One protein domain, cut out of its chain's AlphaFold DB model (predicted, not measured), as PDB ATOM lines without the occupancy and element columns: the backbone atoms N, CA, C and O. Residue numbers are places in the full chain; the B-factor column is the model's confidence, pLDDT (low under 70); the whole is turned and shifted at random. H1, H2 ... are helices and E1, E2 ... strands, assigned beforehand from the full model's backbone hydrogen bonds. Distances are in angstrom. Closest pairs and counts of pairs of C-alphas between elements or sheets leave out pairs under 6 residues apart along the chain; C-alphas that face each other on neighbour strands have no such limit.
ATOM      1  N   SER A  10     144.279 162.450 119.130       74.75
ATOM      2  CA  SER A  10     142.850 162.140 119.212       74.75
ATOM      3  C   SER A  10     142.152 163.289 119.927       74.75
ATOM      4  O   SER A  10     142.449 163.557 121.094       74.75
ATOM      5  N   ARG A  11     141.241 163.965 119.222       82.31
ATOM      6  CA  ARG A  11     140.472 165.102 119.742       82.31
ATOM      7  C   ARG A  11     138.975 164.864 119.627       82.31
ATOM      8  O   ARG A  11     138.493 164.372 118.605       82.31
ATOM      9  N   VAL A  12     138.244 165.260 120.659       88.56
ATOM     10  CA  VAL A  12     136.782 165.241 120.707       88.56
ATOM     11  C   VAL A  12     136.302 166.639 121.067       88.56
ATOM     12  O   VAL A  12     136.758 167.206 122.052       88.56
ATOM     13  N   ILE A  13     135.378 167.186 120.278       91.06
ATOM     14  CA  ILE A  13     134.788 168.507 120.517       91.06
ATOM     15  C   ILE A  13     133.314 168.320 120.862       91.06
ATOM     16  O   ILE A  13     132.567 167.674 120.126       91.06
ATOM     17  N   LEU A  14     132.904 168.893 121.988       91.56
ATOM     18  CA  LEU A  14     131.536 168.920 122.480       91.56
ATOM     19  C   LEU A  14     131.042 170.367 122.504       91.56
ATOM     20  O   LEU A  14     131.769 171.277 122.897       91.56
ATOM     21  N   HIS A  15     129.790 170.578 122.108       94.12
ATOM     22  CA  HIS A  15     129.159 171.896 122.081       94.12
ATOM     23  C   HIS A  15     127.987 171.961 123.059       94.12
ATOM     24  O   HIS A  15     127.325 170.956 123.316       94.12
ATOM     25  N   GLY A  16     127.702 173.161 123.567       92.56
ATOM     26  CA  GLY A  16     126.593 173.403 124.491       92.56
ATOM     27  C   GLY A  16     126.867 172.922 125.917       92.56
ATOM     28  O   GLY A  16     125.928 172.675 126.669       92.56
ATOM     29  N   ILE A  17     128.138 172.775 126.294       94.62
ATOM     30  CA  ILE A  17     128.531 172.345 127.638       94.62
ATOM     31  C   ILE A  17     128.515 173.551 128.579       94.62
ATOM     32  O   ILE A  17     129.178 174.553 128.326       94.62
ATOM     33  N   SER A  18     127.766 173.469 129.678       93.62
ATOM     34  CA  SER A  18     127.765 174.531 130.692       93.62
ATOM     35  C   SER A  18     129.102 174.602 131.440       93.62
ATOM     36  O   SER A  18     129.803 173.594 131.562       93.62
ATOM     37  N   TRP A  19     129.434 175.778 131.978       91.94
ATOM     38  CA  TRP A  19     130.631 175.969 132.803       91.94
ATOM     39  C   TRP A  19     130.673 175.007 133.998       91.94
ATOM     40  O   TRP A  19     131.677 174.341 134.224       91.94
ATOM     41  N   GLU A  20     129.548 174.842 134.695       92.81
ATOM     42  CA  GLU A  20     129.429 173.922 135.831       92.81
ATOM     43  C   GLU A  20     129.726 172.468 135.430       92.81
ATOM     44  O   GLU A  20     130.389 171.730 136.157       92.81
ATOM     45  N   THR A  21     129.275 172.044 134.244       92.12
ATOM     46  CA  THR A  21     129.586 170.703 133.725       92.12
ATOM     47  C   THR A  21     131.078 170.544 133.450       92.12
ATOM     48  O   THR A  21     131.645 169.511 133.794       92.12
ATOM     49  N   TYR A  22     131.720 171.561 132.873       91.00
ATOM     50  CA  TYR A  22     133.167 171.565 132.669       91.00
ATOM     51  C   TYR A  22     133.932 171.457 133.996       91.00
ATOM     52  O   TYR A  22     134.817 170.614 134.120       91.00
ATOM     53  N   GLU A  23     133.563 172.241 135.010       90.50
ATOM     54  CA  GLU A  23     134.246 172.195 136.307       90.50
ATOM     55  C   GLU A  23     134.075 170.859 137.025       90.50
ATOM     56  O   GLU A  23     135.028 170.362 137.628       90.50
ATOM     57  N   ARG A  24     132.891 170.249 136.926       90.38
ATOM     58  CA  ARG A  24     132.643 168.909 137.467       90.38
ATOM     59  C   ARG A  24     133.493 167.850 136.778       90.38
ATOM     60  O   ARG A  24     134.128 167.057 137.465       90.38
ATOM     61  N   LEU A  25     133.551 167.873 135.445       88.25
ATOM     62  CA  LEU A  25     134.407 166.966 134.675       88.25
ATOM     63  C   LEU A  25     135.874 167.127 135.069       88.25
ATOM     64  O   LEU A  25     136.567 166.136 135.267       88.25
ATOM     65  N   LEU A  26     136.334 168.366 135.240       85.81
ATOM     66  CA  LEU A  26     137.705 168.636 135.649       85.81
ATOM     67  C   LEU A  26     137.998 168.114 137.064       85.81
ATOM     68  O   LEU A  26     139.044 167.510 137.279       85.81
ATOM     69  N   ALA A  27     137.083 168.316 138.017       84.88
ATOM     70  CA  ALA A  27     137.234 167.853 139.398       84.88
ATOM     71  C   ALA A  27     137.280 166.320 139.511       84.88
ATOM     72  O   ALA A  27     138.020 165.784 140.332       84.88
ATOM     73  N   GLU A  28     136.524 165.616 138.669       83.38
ATOM     74  CA  GLU A  28     136.543 164.150 138.586       83.38
ATOM     75  C   GLU A  28     137.810 163.618 137.887       83.38
ATOM     76  O   GLU A  28     138.177 162.457 138.066       83.38
ATOM     77  N   HIS A  29     138.506 164.464 137.123       76.88
ATOM     78  CA  HIS A  29     139.626 164.076 136.264       76.88
ATOM     79  C   HIS A  29     141.027 164.371 136.825       76.88
ATOM     80  O   HIS A  29     142.030 164.019 136.203       76.88
ATOM     81  N   VAL A  30     141.122 164.978 138.011       64.00
ATOM     82  CA  VAL A  30     142.378 165.476 138.617       64.00
ATOM     83  C   VAL A  30     143.499 164.421 138.715       64.00
ATOM     84  O   VAL A  30     144.674 164.781 138.759       64.00
ATOM     85  N   GLU A  31     143.181 163.123 138.706       57.97
ATOM     86  CA  GLU A  31     144.156 162.041 138.921       57.97
ATOM     87  C   GLU A  31     144.618 161.294 137.650       57.97
ATOM     88  O   GLU A  31     145.422 160.364 137.757       57.97
ATOM     89  N   SER A  32     144.163 161.657 136.440       56.22
ATOM     90  CA  SER A  32     144.456 160.868 135.227       56.22
ATOM     91  C   SER A  32     145.399 161.558 134.231       56.22
ATOM     92  O   SER A  32     145.073 162.579 133.630       56.22
ATOM     93  N   ALA A  33     146.557 160.939 133.975       58.75
ATOM     94  CA  ALA A  33     147.545 161.355 132.971       58.75
ATOM     95  C   ALA A  33     147.131 160.985 131.526       58.75
ATOM     96  O   ALA A  33     147.875 160.314 130.815       58.75
ATOM     97  N   GLY A  34     145.916 161.354 131.111       69.88
ATOM     98  CA  GLY A  34     145.354 160.953 129.817       69.88
ATOM     99  C   GLY A  34     144.860 162.132 128.972       69.88
ATOM    100  O   GLY A  34     145.628 162.686 128.185       69.88
ATOM    101  N   PRO A  35     143.571 162.492 129.057       78.56
ATOM    102  CA  PRO A  35     143.005 163.592 128.293       78.56
ATOM    103  C   PRO A  35     143.229 164.956 128.958       78.56
ATOM    104  O   PRO A  35     143.150 165.094 130.176       78.56
ATOM    105  N   ARG A  36     143.470 165.955 128.111       83.62
ATOM    106  CA  ARG A  36     143.509 167.390 128.391       83.62
ATOM    107  C   ARG A  36     142.173 168.015 128.050       83.62
ATOM    108  O   ARG A  36     141.573 167.650 127.037       83.62
ATOM    109  N   PHE A  37     141.754 168.987 128.849       88.44
ATOM    110  CA  PHE A  37     140.520 169.724 128.616       88.44
ATOM    111  C   PHE A  37     140.778 171.190 128.285       88.44
ATOM    112  O   PHE A  37     141.432 171.909 129.042       88.44
ATOM    113  N   THR A  38     140.166 171.646 127.196       90.69
ATOM    114  CA  THR A  38     140.090 173.059 126.823       90.69
ATOM    115  C   THR A  38     138.627 173.455 126.712       90.69
ATOM    116  O   THR A  38     137.845 172.798 126.035       90.69
ATOM    117  N   TYR A  39     138.239 174.532 127.380       92.50
ATOM    118  CA  TYR A  39     136.888 175.063 127.377       92.50
ATOM    119  C   TYR A  39     136.875 176.493 126.836       92.50
ATOM    120  O   TYR A  39     137.637 177.343 127.299       92.50
ATOM    121  N   ASP A  40     135.982 176.768 125.890       93.31
ATOM    122  CA  ASP A  40     135.724 178.106 125.367       93.31
ATOM    123  C   ASP A  40     134.222 178.340 125.189       93.31
ATOM    124  O   ASP A  40     133.608 177.857 124.238       93.31
ATOM    125  N   SER A  41     133.625 179.100 126.108       91.12
ATOM    126  CA  SER A  41     132.286 179.687 125.963       91.12
ATOM    127  C   SER A  41     131.192 178.691 125.534       91.12
ATOM    128  O   SER A  41     130.333 179.009 124.712       91.12
ATOM    129  N   GLY A  42     131.221 177.466 126.066       89.38
ATOM    130  CA  GLY A  42     130.268 176.402 125.726       89.38
ATOM    131  C   GLY A  42     130.814 175.300 124.819       89.38
ATOM    132  O   GLY A  42     130.126 174.302 124.593       89.38
ATOM    133  N   MET A  43     132.034 175.457 124.310       93.56
ATOM    134  CA  MET A  43     132.770 174.432 123.577       93.56
ATOM    135  C   MET A  43     133.771 173.756 124.512       93.56
ATOM    136  O   MET A  43     134.635 174.429 125.063       93.56
ATOM    137  N   LEU A  44     133.669 172.440 124.677       92.50
ATOM    138  CA  LEU A  44     134.642 171.627 125.402       92.50
ATOM    139  C   LEU A  44     135.408 170.763 124.403       92.50
ATOM    140  O   LEU A  44     134.828 169.902 123.746       92.50
ATOM    141  N   GLU A  45     136.709 170.979 124.310       90.38
ATOM    142  CA  GLU A  45     137.645 170.137 123.583       90.38
ATOM    143  C   GLU A  45     138.367 169.204 124.559       90.38
ATOM    144  O   GLU A  45     138.868 169.621 125.604       90.38
ATOM    145  N   ILE A  46     138.404 167.924 124.201       88.75
ATOM    146  CA  ILE A  46     139.085 166.855 124.921       88.75
ATOM    147  C   ILE A  46     140.180 166.323 124.003       88.75
ATOM    148  O   ILE A  46     139.874 165.765 122.947       88.75
ATOM    149  N   MET A  47     141.440 166.471 124.396       84.12
ATOM    150  CA  MET A  47     142.595 166.039 123.607       84.12
ATOM    151  C   MET A  47     143.391 164.977 124.358       84.12
ATOM    152  O   MET A  47     143.793 165.198 125.493       84.12
ATOM    153  N   ILE A  48     143.657 163.828 123.741       77.94
ATOM    154  CA  ILE A  48     144.514 162.792 124.336       77.94
ATOM    155  C   ILE A  48     145.950 163.014 123.863       77.94
ATOM    156  O   ILE A  48     146.230 162.903 122.667       77.94
ATOM    157  N   LEU A  49     146.857 163.287 124.802       68.12
ATOM    158  CA  LEU A  49     148.287 163.370 124.517       68.12
ATOM    159  C   LEU A  49     148.839 161.957 124.326       68.12
ATOM    160  O   LEU A  49     148.830 161.140 125.245       68.12
ATOM    161  N   SER A  50     149.317 161.644 123.124       67.31
ATOM    162  CA  SER A  50     150.063 160.407 122.902       67.31
ATOM    163  C   SER A  50     151.519 160.571 123.363       67.31
ATOM    164  O   SER A  50     152.059 161.678 123.408       67.31
ATOM    165  N   LEU A  51     152.196 159.457 123.672       60.97
ATOM    166  CA  LEU A  51     153.618 159.444 124.062       60.97
ATOM    167  C   LEU A  51     154.538 160.127 123.030       60.97
ATOM    168  O   LEU A  51     155.635 160.578 123.372       60.97
ATOM    169  N   GLU A  52     154.114 160.199 121.767       63.03
ATOM    170  CA  GLU A  52     154.844 160.898 120.709       63.03
ATOM    171  C   GLU A  52     154.806 162.423 120.869       63.03
ATOM    172  O   GLU A  52     155.774 163.075 120.489       63.03
ATOM    173  N   HIS A  53     153.768 162.985 121.498       66.00
ATOM    174  CA  HIS A  53     153.657 164.419 121.797       66.00
ATOM    175  C   HIS A  53     154.381 164.809 123.092       66.00
ATOM    176  O   HIS A  53     154.931 165.908 123.200       66.00
ATOM    177  N   GLU A  54     154.479 163.895 124.061       68.88
ATOM    178  CA  GLU A  54     155.186 164.177 125.316       68.88
ATOM    179  C   GLU A  54     156.701 164.350 125.135       68.88
ATOM    180  O   GLU A  54     157.327 165.141 125.846       68.88
ATOM    181  N   LYS A  55     157.316 163.624 124.191       76.31
ATOM    182  CA  LYS A  55     158.769 163.683 123.953       76.31
ATOM    183  C   LYS A  55     159.234 165.061 123.446       76.31
ATOM    184  O   LYS A  55     160.158 165.617 124.056       76.31
ATOM    185  N   PRO A  56     158.633 165.647 122.389       80.56
ATOM    186  CA  PRO A  56     158.926 167.013 121.968       80.56
ATOM    187  C   PRO A  56     158.666 168.032 123.075       80.56
ATOM    188  O   PRO A  56     159.535 168.860 123.333       80.56
ATOM    189  N   ASN A  57     157.534 167.928 123.785       80.38
ATOM    190  CA  ASN A  57     157.205 168.838 124.885       80.38
ATOM    191  C   ASN A  57     158.289 168.820 125.979       80.38
ATOM    192  O   ASN A  57     158.793 169.865 126.385       80.38
ATOM    193  N   ARG A  58     158.734 167.629 126.402       81.44
ATOM    194  CA  ARG A  58     159.813 167.493 127.393       81.44
ATOM    195  C   ARG A  58     161.137 168.071 126.893       81.44
ATOM    196  O   ARG A  58     161.862 168.682 127.671       81.44
ATOM    197  N   THR A  59     161.443 167.885 125.611       86.56
ATOM    198  CA  THR A  59     162.666 168.421 124.995       86.56
ATOM    199  C   THR A  59     162.644 169.948 124.964       86.56
ATOM    200  O   THR A  59     163.630 170.582 125.331       86.56
ATOM    201  N   LEU A  60     161.510 170.545 124.588       87.50
ATOM    202  CA  LEU A  60     161.326 171.995 124.599       87.50
ATOM    203  C   LEU A  60     161.391 172.561 126.016       87.50
ATOM    204  O   LEU A  60     162.035 173.581 126.228       87.50
ATOM    205  N   ALA A  61     160.790 171.880 126.992       87.00
ATOM    206  CA  ALA A  61     160.854 172.317 128.377       87.00
ATOM    207  C   ALA A  61     162.295 172.348 128.909       87.00
ATOM    208  O   ALA A  61     162.709 173.345 129.487       87.00
ATOM    209  N   LEU A  62     163.082 171.304 128.625       87.88
ATOM    210  CA  LEU A  62     164.507 171.267 128.973       87.88
ATOM    211  C   LEU A  62     165.305 172.379 128.287       87.88
ATOM    212  O   LEU A  62     166.220 172.935 128.885       87.88
ATOM    213  N   PHE A  63     164.979 172.698 127.035       91.12
ATOM    214  CA  PHE A  63     165.625 173.794 126.323       91.12
ATOM    215  C   PHE A  63     165.343 175.147 126.990       91.12
ATOM    216  O   PHE A  63     166.270 175.930 127.176       91.12
ATOM    217  N   VAL A  64     164.093 175.401 127.393       87.88
ATOM    218  CA  VAL A  64     163.717 176.618 128.131       87.88
ATOM    219  C   VAL A  64     164.472 176.705 129.456       87.88
ATOM    220  O   VAL A  64     165.071 177.743 129.730       87.88
ATOM    221  N   ASP A  65     164.510 175.617 130.230       87.31
ATOM    222  CA  ASP A  65     165.222 175.568 131.512       87.31
ATOM    223  C   ASP A  65     166.726 175.853 131.334       87.31
ATOM    224  O   ASP A  65     167.322 176.605 132.103       87.31
ATOM    225  N   LEU A  66     167.343 175.300 130.283       91.75
ATOM    226  CA  LEU A  66     168.764 175.493 129.994       91.75
ATOM    227  C   LEU A  66     169.081 176.934 129.577       91.75
ATOM    228  O   LEU A  66     170.078 177.496 130.024       91.75
ATOM    229  N   VAL A  67     168.229 177.550 128.754       91.19
ATOM    230  CA  VAL A  67     168.377 178.961 128.366       91.19
ATOM    231  C   VAL A  67     168.173 179.886 129.565       91.19
ATOM    232  O   VAL A  67     168.923 180.847 129.723       91.19
ATOM    233  N   ALA A  68     167.190 179.602 130.420       88.25
ATOM    234  CA  ALA A  68     166.948 180.374 131.634       88.25
ATOM    235  C   ALA A  68     168.148 180.315 132.590       88.25
ATOM    236  O   ALA A  68     168.572 181.351 133.097       88.25
ATOM    237  N   ALA A  69     168.732 179.125 132.766       87.31
ATOM    238  CA  ALA A  69     169.927 178.934 133.580       87.31
ATOM    239  C   ALA A  69     171.136 179.715 133.038       87.31
ATOM    240  O   ALA A  69     171.817 180.382 133.811       87.31
ATOM    241  N   GLU A  70     171.379 179.676 131.724       91.06
ATOM    242  CA  GLU A  70     172.502 180.391 131.098       91.06
ATOM    243  C   GLU A  70     172.343 181.918 131.167       91.06
ATOM    244  O   GLU A  70     173.322 182.648 131.286       91.06
ATOM    245  N   LEU A  71     171.106 182.418 131.099       88.94
ATOM    246  CA  LEU A  71     170.806 183.851 131.140       88.94
ATOM    247  C   LEU A  71     170.547 184.388 132.560       88.94
ATOM    248  O   LEU A  71     170.173 185.553 132.693       88.94
ATOM    249  N   GLU A  72     170.713 183.558 133.596       85.75
ATOM    250  CA  GLU A  72     170.381 183.874 134.997       85.75
ATOM    251  C   GLU A  72     168.949 184.425 135.170       85.75
ATOM    252  O   GLU A  72     168.679 185.295 136.002       85.75
ATOM    253  N   ILE A  73     168.007 183.925 134.363       86.19
ATOM    254  CA  ILE A  73     166.593 184.292 134.443       86.19
ATOM    255  C   ILE A  73     165.910 183.346 135.423       86.19
ATOM    256  O   ILE A  73     165.927 182.129 135.247       86.19
ATOM    257  N   ASP A  74     165.257 183.916 136.431       82.75
ATOM    258  CA  ASP A  74     164.463 183.156 137.387       82.75
ATOM    259  C   ASP A  74     163.159 182.683 136.722       82.75
ATOM    260  O   ASP A  74     162.269 183.479 136.395       82.75
ATOM    261  N   VAL A  75     163.091 181.377 136.452       83.94
ATOM    262  CA  VAL A  75     161.957 180.719 135.801       83.94
ATOM    263  C   VAL A  75     161.447 179.591 136.686       83.94
ATOM    264  O   VAL A  75     162.176 178.659 137.017       83.94
ATOM    265  N   GLU A  76     160.159 179.641 137.017       81.75
ATOM    266  CA  GLU A  76     159.474 178.580 137.744       81.75
ATOM    267  C   GLU A  76     158.647 177.732 136.779       81.75
ATOM    268  O   GLU A  76     157.794 178.234 136.040       81.75
ATOM    269  N   ARG A  77     158.881 176.418 136.790       76.38
ATOM    270  CA  ARG A  77     158.139 175.476 135.956       76.38
ATOM    271  C   ARG A  77     156.845 175.062 136.650       76.38
ATOM    272  O   ARG A  77     156.857 174.337 137.638       76.38
ATOM    273  N   VAL A  78     155.722 175.468 136.073       71.12
ATOM    274  CA  VAL A  78     154.371 175.278 136.631       71.12
ATOM    275  C   VAL A  78     153.702 174.020 136.058       71.12
ATOM    276  O   VAL A  78     152.684 173.550 136.558       71.12
ATOM    277  N   GLY A  79     154.310 173.422 135.026       65.88
ATOM    278  CA  GLY A  79     153.863 172.161 134.439       65.88
ATOM    279  C   GLY A  79     152.555 172.314 133.666       65.88
ATOM    280  O   GLY A  79     152.365 173.304 132.959       65.88
ATOM    281  N   SER A  80     151.673 171.324 133.780       61.78
ATOM    282  CA  SER A  80     150.404 171.259 133.046       61.78
ATOM    283  C   SER A  80     149.207 171.625 133.926       61.78
ATOM    284  O   SER A  80     148.215 170.900 133.968       61.78
ATOM    285  N   ASN A  81     149.326 172.713 134.688       70.06
ATOM    286  CA  ASN A  81     148.232 173.185 135.530       70.06
ATOM    287  C   ASN A  81     147.068 173.687 134.674       70.06
ATOM    288  O   ASN A  81     147.272 174.412 133.703       70.06
ATOM    289  N   THR A  82     145.843 173.347 135.066       80.19
ATOM    290  CA  THR A  82     144.644 173.874 134.417       80.19
ATOM    291  C   THR A  82     144.458 175.345 134.770       80.19
ATOM    292  O   THR A  82     144.274 175.710 135.933       80.19
ATOM    293  N   PHE A  83     144.467 176.203 133.753       82.94
ATOM    294  CA  PHE A  83     144.166 177.621 133.890       82.94
ATOM    295  C   PHE A  83     142.677 177.831 133.658       82.94
ATOM    296  O   PHE A  83     142.148 177.412 132.632       82.94
ATOM    297  N   LYS A  84     142.001 178.494 134.600       87.75
ATOM    298  CA  LYS A  84     140.558 178.759 134.539       87.75
ATOM    299  C   LYS A  84     140.261 180.242 134.724       87.75
ATOM    300  O   LYS A  84     140.795 180.883 135.628       87.75
ATOM    301  N   ARG A  85     139.387 180.770 133.871       88.31
ATOM    302  CA  ARG A  85     138.849 182.133 133.896       88.31
ATOM    303  C   ARG A  85     137.339 182.051 133.704       88.31
ATOM    304  O   ARG A  85     136.850 182.108 132.578       88.31
ATOM    305  N   GLU A  86     136.619 181.885 134.810       86.25
ATOM    306  CA  GLU A  86     135.151 181.803 134.818       86.25
ATOM    307  C   GLU A  86     134.508 183.074 134.249       86.25
ATOM    308  O   GLU A  86     133.568 182.999 133.465       86.25
ATOM    309  N   ASP A  87     135.076 184.241 134.550       88.56
ATOM    310  CA  ASP A  87     134.621 185.537 134.041       88.56
ATOM    311  C   ASP A  87     134.683 185.650 132.507       88.56
ATOM    312  O   ASP A  87     133.941 186.428 131.912       88.56
ATOM    313  N   LEU A  88     135.554 184.863 131.868       89.62
ATOM    314  CA  LEU A  88     135.673 184.765 130.413       89.62
ATOM    315  C   LEU A  88     135.091 183.465 129.854       89.62
ATOM    316  O   LEU A  88     135.176 183.257 128.645       89.62
ATOM    317  N   LEU A  89     134.549 182.590 130.709       89.19
ATOM    318  CA  LEU A  89     134.117 181.235 130.363       89.19
ATOM    319  C   LEU A  89     135.185 180.473 129.565       89.19
ATOM    320  O   LEU A  89     134.886 179.827 128.560       89.19
ATOM    321  N   LYS A  90     136.445 180.573 129.999       91.50
ATOM    322  CA  LYS A  90     137.591 179.937 129.342       91.50
ATOM    323  C   LYS A  90     138.392 179.100 130.326       91.50
ATOM    324  O   LYS A  90     138.652 179.517 131.455       91.50
ATOM    325  N   GLY A  91     138.823 177.934 129.874       90.75
ATOM    326  CA  GLY A  91     139.732 177.063 130.603       90.75
ATOM    327  C   GLY A  91     140.663 176.346 129.637       90.75
ATOM    328  O   GLY A  91     140.245 176.010 128.535       90.75
ATOM    329  N   PHE A  92     141.922 176.139 129.998       87.38
ATOM    330  CA  PHE A  92     142.840 175.361 129.166       87.38
ATOM    331  C   PHE A  92     143.937 174.714 130.002       87.38
ATOM    332  O   PHE A  92     144.291 175.195 131.081       87.38
ATOM    333  N   GLU A  93     144.504 173.643 129.464       83.56
ATOM    334  CA  GLU A  93     145.662 172.960 130.029       83.56
ATOM    335  C   GLU A  93     146.836 173.055 129.056       83.56
ATOM    336  O   GLU A  93     146.757 172.503 127.958       83.56
ATOM    337  N   PRO A  94     147.921 173.760 129.412       77.50
ATOM    338  CA  PRO A  94     149.120 173.787 128.598       77.50
ATOM    339  C   PRO A  94     149.905 172.482 128.748       77.50
ATOM    340  O   PRO A  94     149.938 171.864 129.815       77.50
ATOM    341  N   ASP A  95     150.637 172.118 127.699       75.69
ATOM    342  CA  ASP A  95     151.553 170.976 127.737       75.69
ATOM    343  C   ASP A  95     152.714 171.208 128.717       75.69
ATOM    344  O   ASP A  95     153.079 170.310 129.481       75.69
ATOM    345  N   SER A  96     153.262 172.426 128.731       79.12
ATOM    346  CA  SER A  96     154.209 172.941 129.727       79.12
ATOM    347  C   SER A  96     153.981 174.442 129.918       79.12
ATOM    348  O   SER A  96     153.763 175.164 128.946       79.12
ATOM    349  N   SER A  97     154.072 174.928 131.154       82.81
ATOM    350  CA  SER A  97     153.981 176.355 131.478       82.81
ATOM    351  C   SER A  97     155.105 176.798 132.414       82.81
ATOM    352  O   SER A  97     155.591 176.019 133.241       82.81
ATOM    353  N   PHE A  98     155.520 178.055 132.247       84.50
ATOM    354  CA  PHE A  98     156.656 178.670 132.929       84.50
ATOM    355  C   PHE A  98     156.259 180.065 133.415       84.50
ATOM    356  O   PHE A  98     155.768 180.870 132.621       84.50
ATOM    357  N   TYR A  99     156.488 180.366 134.691       83.56
ATOM    358  CA  TYR A  99     156.465 181.739 135.184       83.56
ATOM    359  C   TYR A  99     157.865 182.319 135.089       83.56
ATOM    360  O   TYR A  99     158.809 181.758 135.630       83.56
ATOM    361  N   ILE A 100     157.988 183.455 134.407       84.38
ATOM    362  CA  ILE A 100     159.240 184.201 134.323       84.38
ATOM    363  C   ILE A 100     159.153 185.338 135.332       84.38
ATOM    364  O   ILE A 100     158.347 186.260 135.171       84.38
ATOM    365  N   GLN A 101     159.981 185.283 136.368       79.31
ATOM    366  CA  GLN A 101     160.089 186.369 137.322       79.31
ATOM    367  C   GLN A 101     161.028 187.419 136.728       79.31
ATOM    368  O   GLN A 101     162.241 187.237 136.652       79.31
TER     369      GLN A 101
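AT A GLANCE: This is residues 10 to 101 of the 113 residues of the protein "Uma2 family endonuclease" of Pyrinomonadaceae bacterium (UniProt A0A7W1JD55). Look for two lobes set end to end: in one, a sheet of five strands has the helix H1 along one face; in the other, the long helix H2 packs with its residues 61 to 69 on a two-stranded ribbon, E4 and E7. The chain passes from the first lobe to the second after E3, returns after E4 to add the hairpin E5 and E6 to the large sheet, and crosses again to E7. The 92 printed residues hold two named helices and seven named strands, in the order E1 H1 E2 E3 H2 E4 E5 E6 E7, of mixed class; the large sheet runs E1 - E3 - E2 - E6 - E5, and both sheets are antiparallel. The whole is loose, with a radius of gyration of the C-alphas of 15.2 A, and only just elongated, spanning 47 by 31 by 20 A.

IN THESE COORDINATES: Find C-alpha 10 at (142.850, 162.140, 119.212); from there E1, residues 10 to 15, runs 17.1 A. Next come H1, residues 19 to 29, 15.3 A long, E2, residues 35 to 40, 16.5 A, and E3, residues 43 to 48, 16.6 A. H2, residues 51 to 70, starts at C-alpha 51 (153.618, 159.444, 124.062) and runs 29.1 A. E4, residues 74 to 79, measures 15.6 A; E5, residues 83 to 85, and E6, residues 90 to 92, measure 7.0 A each. E7, residues 97 to 101, runs 13.1 A to C-alpha 101 at (160.089, 186.369, 137.322).

HOW THE PARTS SIT: Start at edge strand E1, where N 12 and O 46 of E3 are 2.9 A apart, within hydrogen-bond range. In the hairpin E2 and E3, N 38 and O 45 are 2.9 A apart; from E2 to E6, N 39 and O 91 are 2.7 A apart; in the hairpin E5 and E6, N 85 and O 90 are 2.8 A apart. H1 is on this sheet, making two layers, a helix on one face of a sheet. It lies over E2 at a height over the sheet of 9.5 A and runs along the strands, at 13 degrees to E2 on the local plane; the closest C-alphas are those of Tyr 22 and Tyr 39, 7.4 A apart. E1, H1 and E2 form a split strand-helix-strand unit, two strands that run the same way in one sheet with a helix between them along the chain and, here, E3 between them in the sheet; its crossover is right-handed. H2 is not on this sheet. Its closest C-alpha pair with E4 is Ala 68 and Val 75, 6.5 A; H2 and E7 are near each other. Between E4 and E7, N 76 and O 99 are 2.9 A apart. In H1 every O i to N i+4 pair is within hydrogen-bond range; in H2, 14 of 16 are. H1 and H2 are apart.

THE WHOLE: The two C-alphas farthest apart, those of Gly 16 and Glu 70, are 46.9 A from each other. The printed part has no cut, and the links between its named elements are tight. Mean pLDDT of the printed part is 83.0; look for values under 70 at residues 30 to 34, 49 to 54 and 79 to 80.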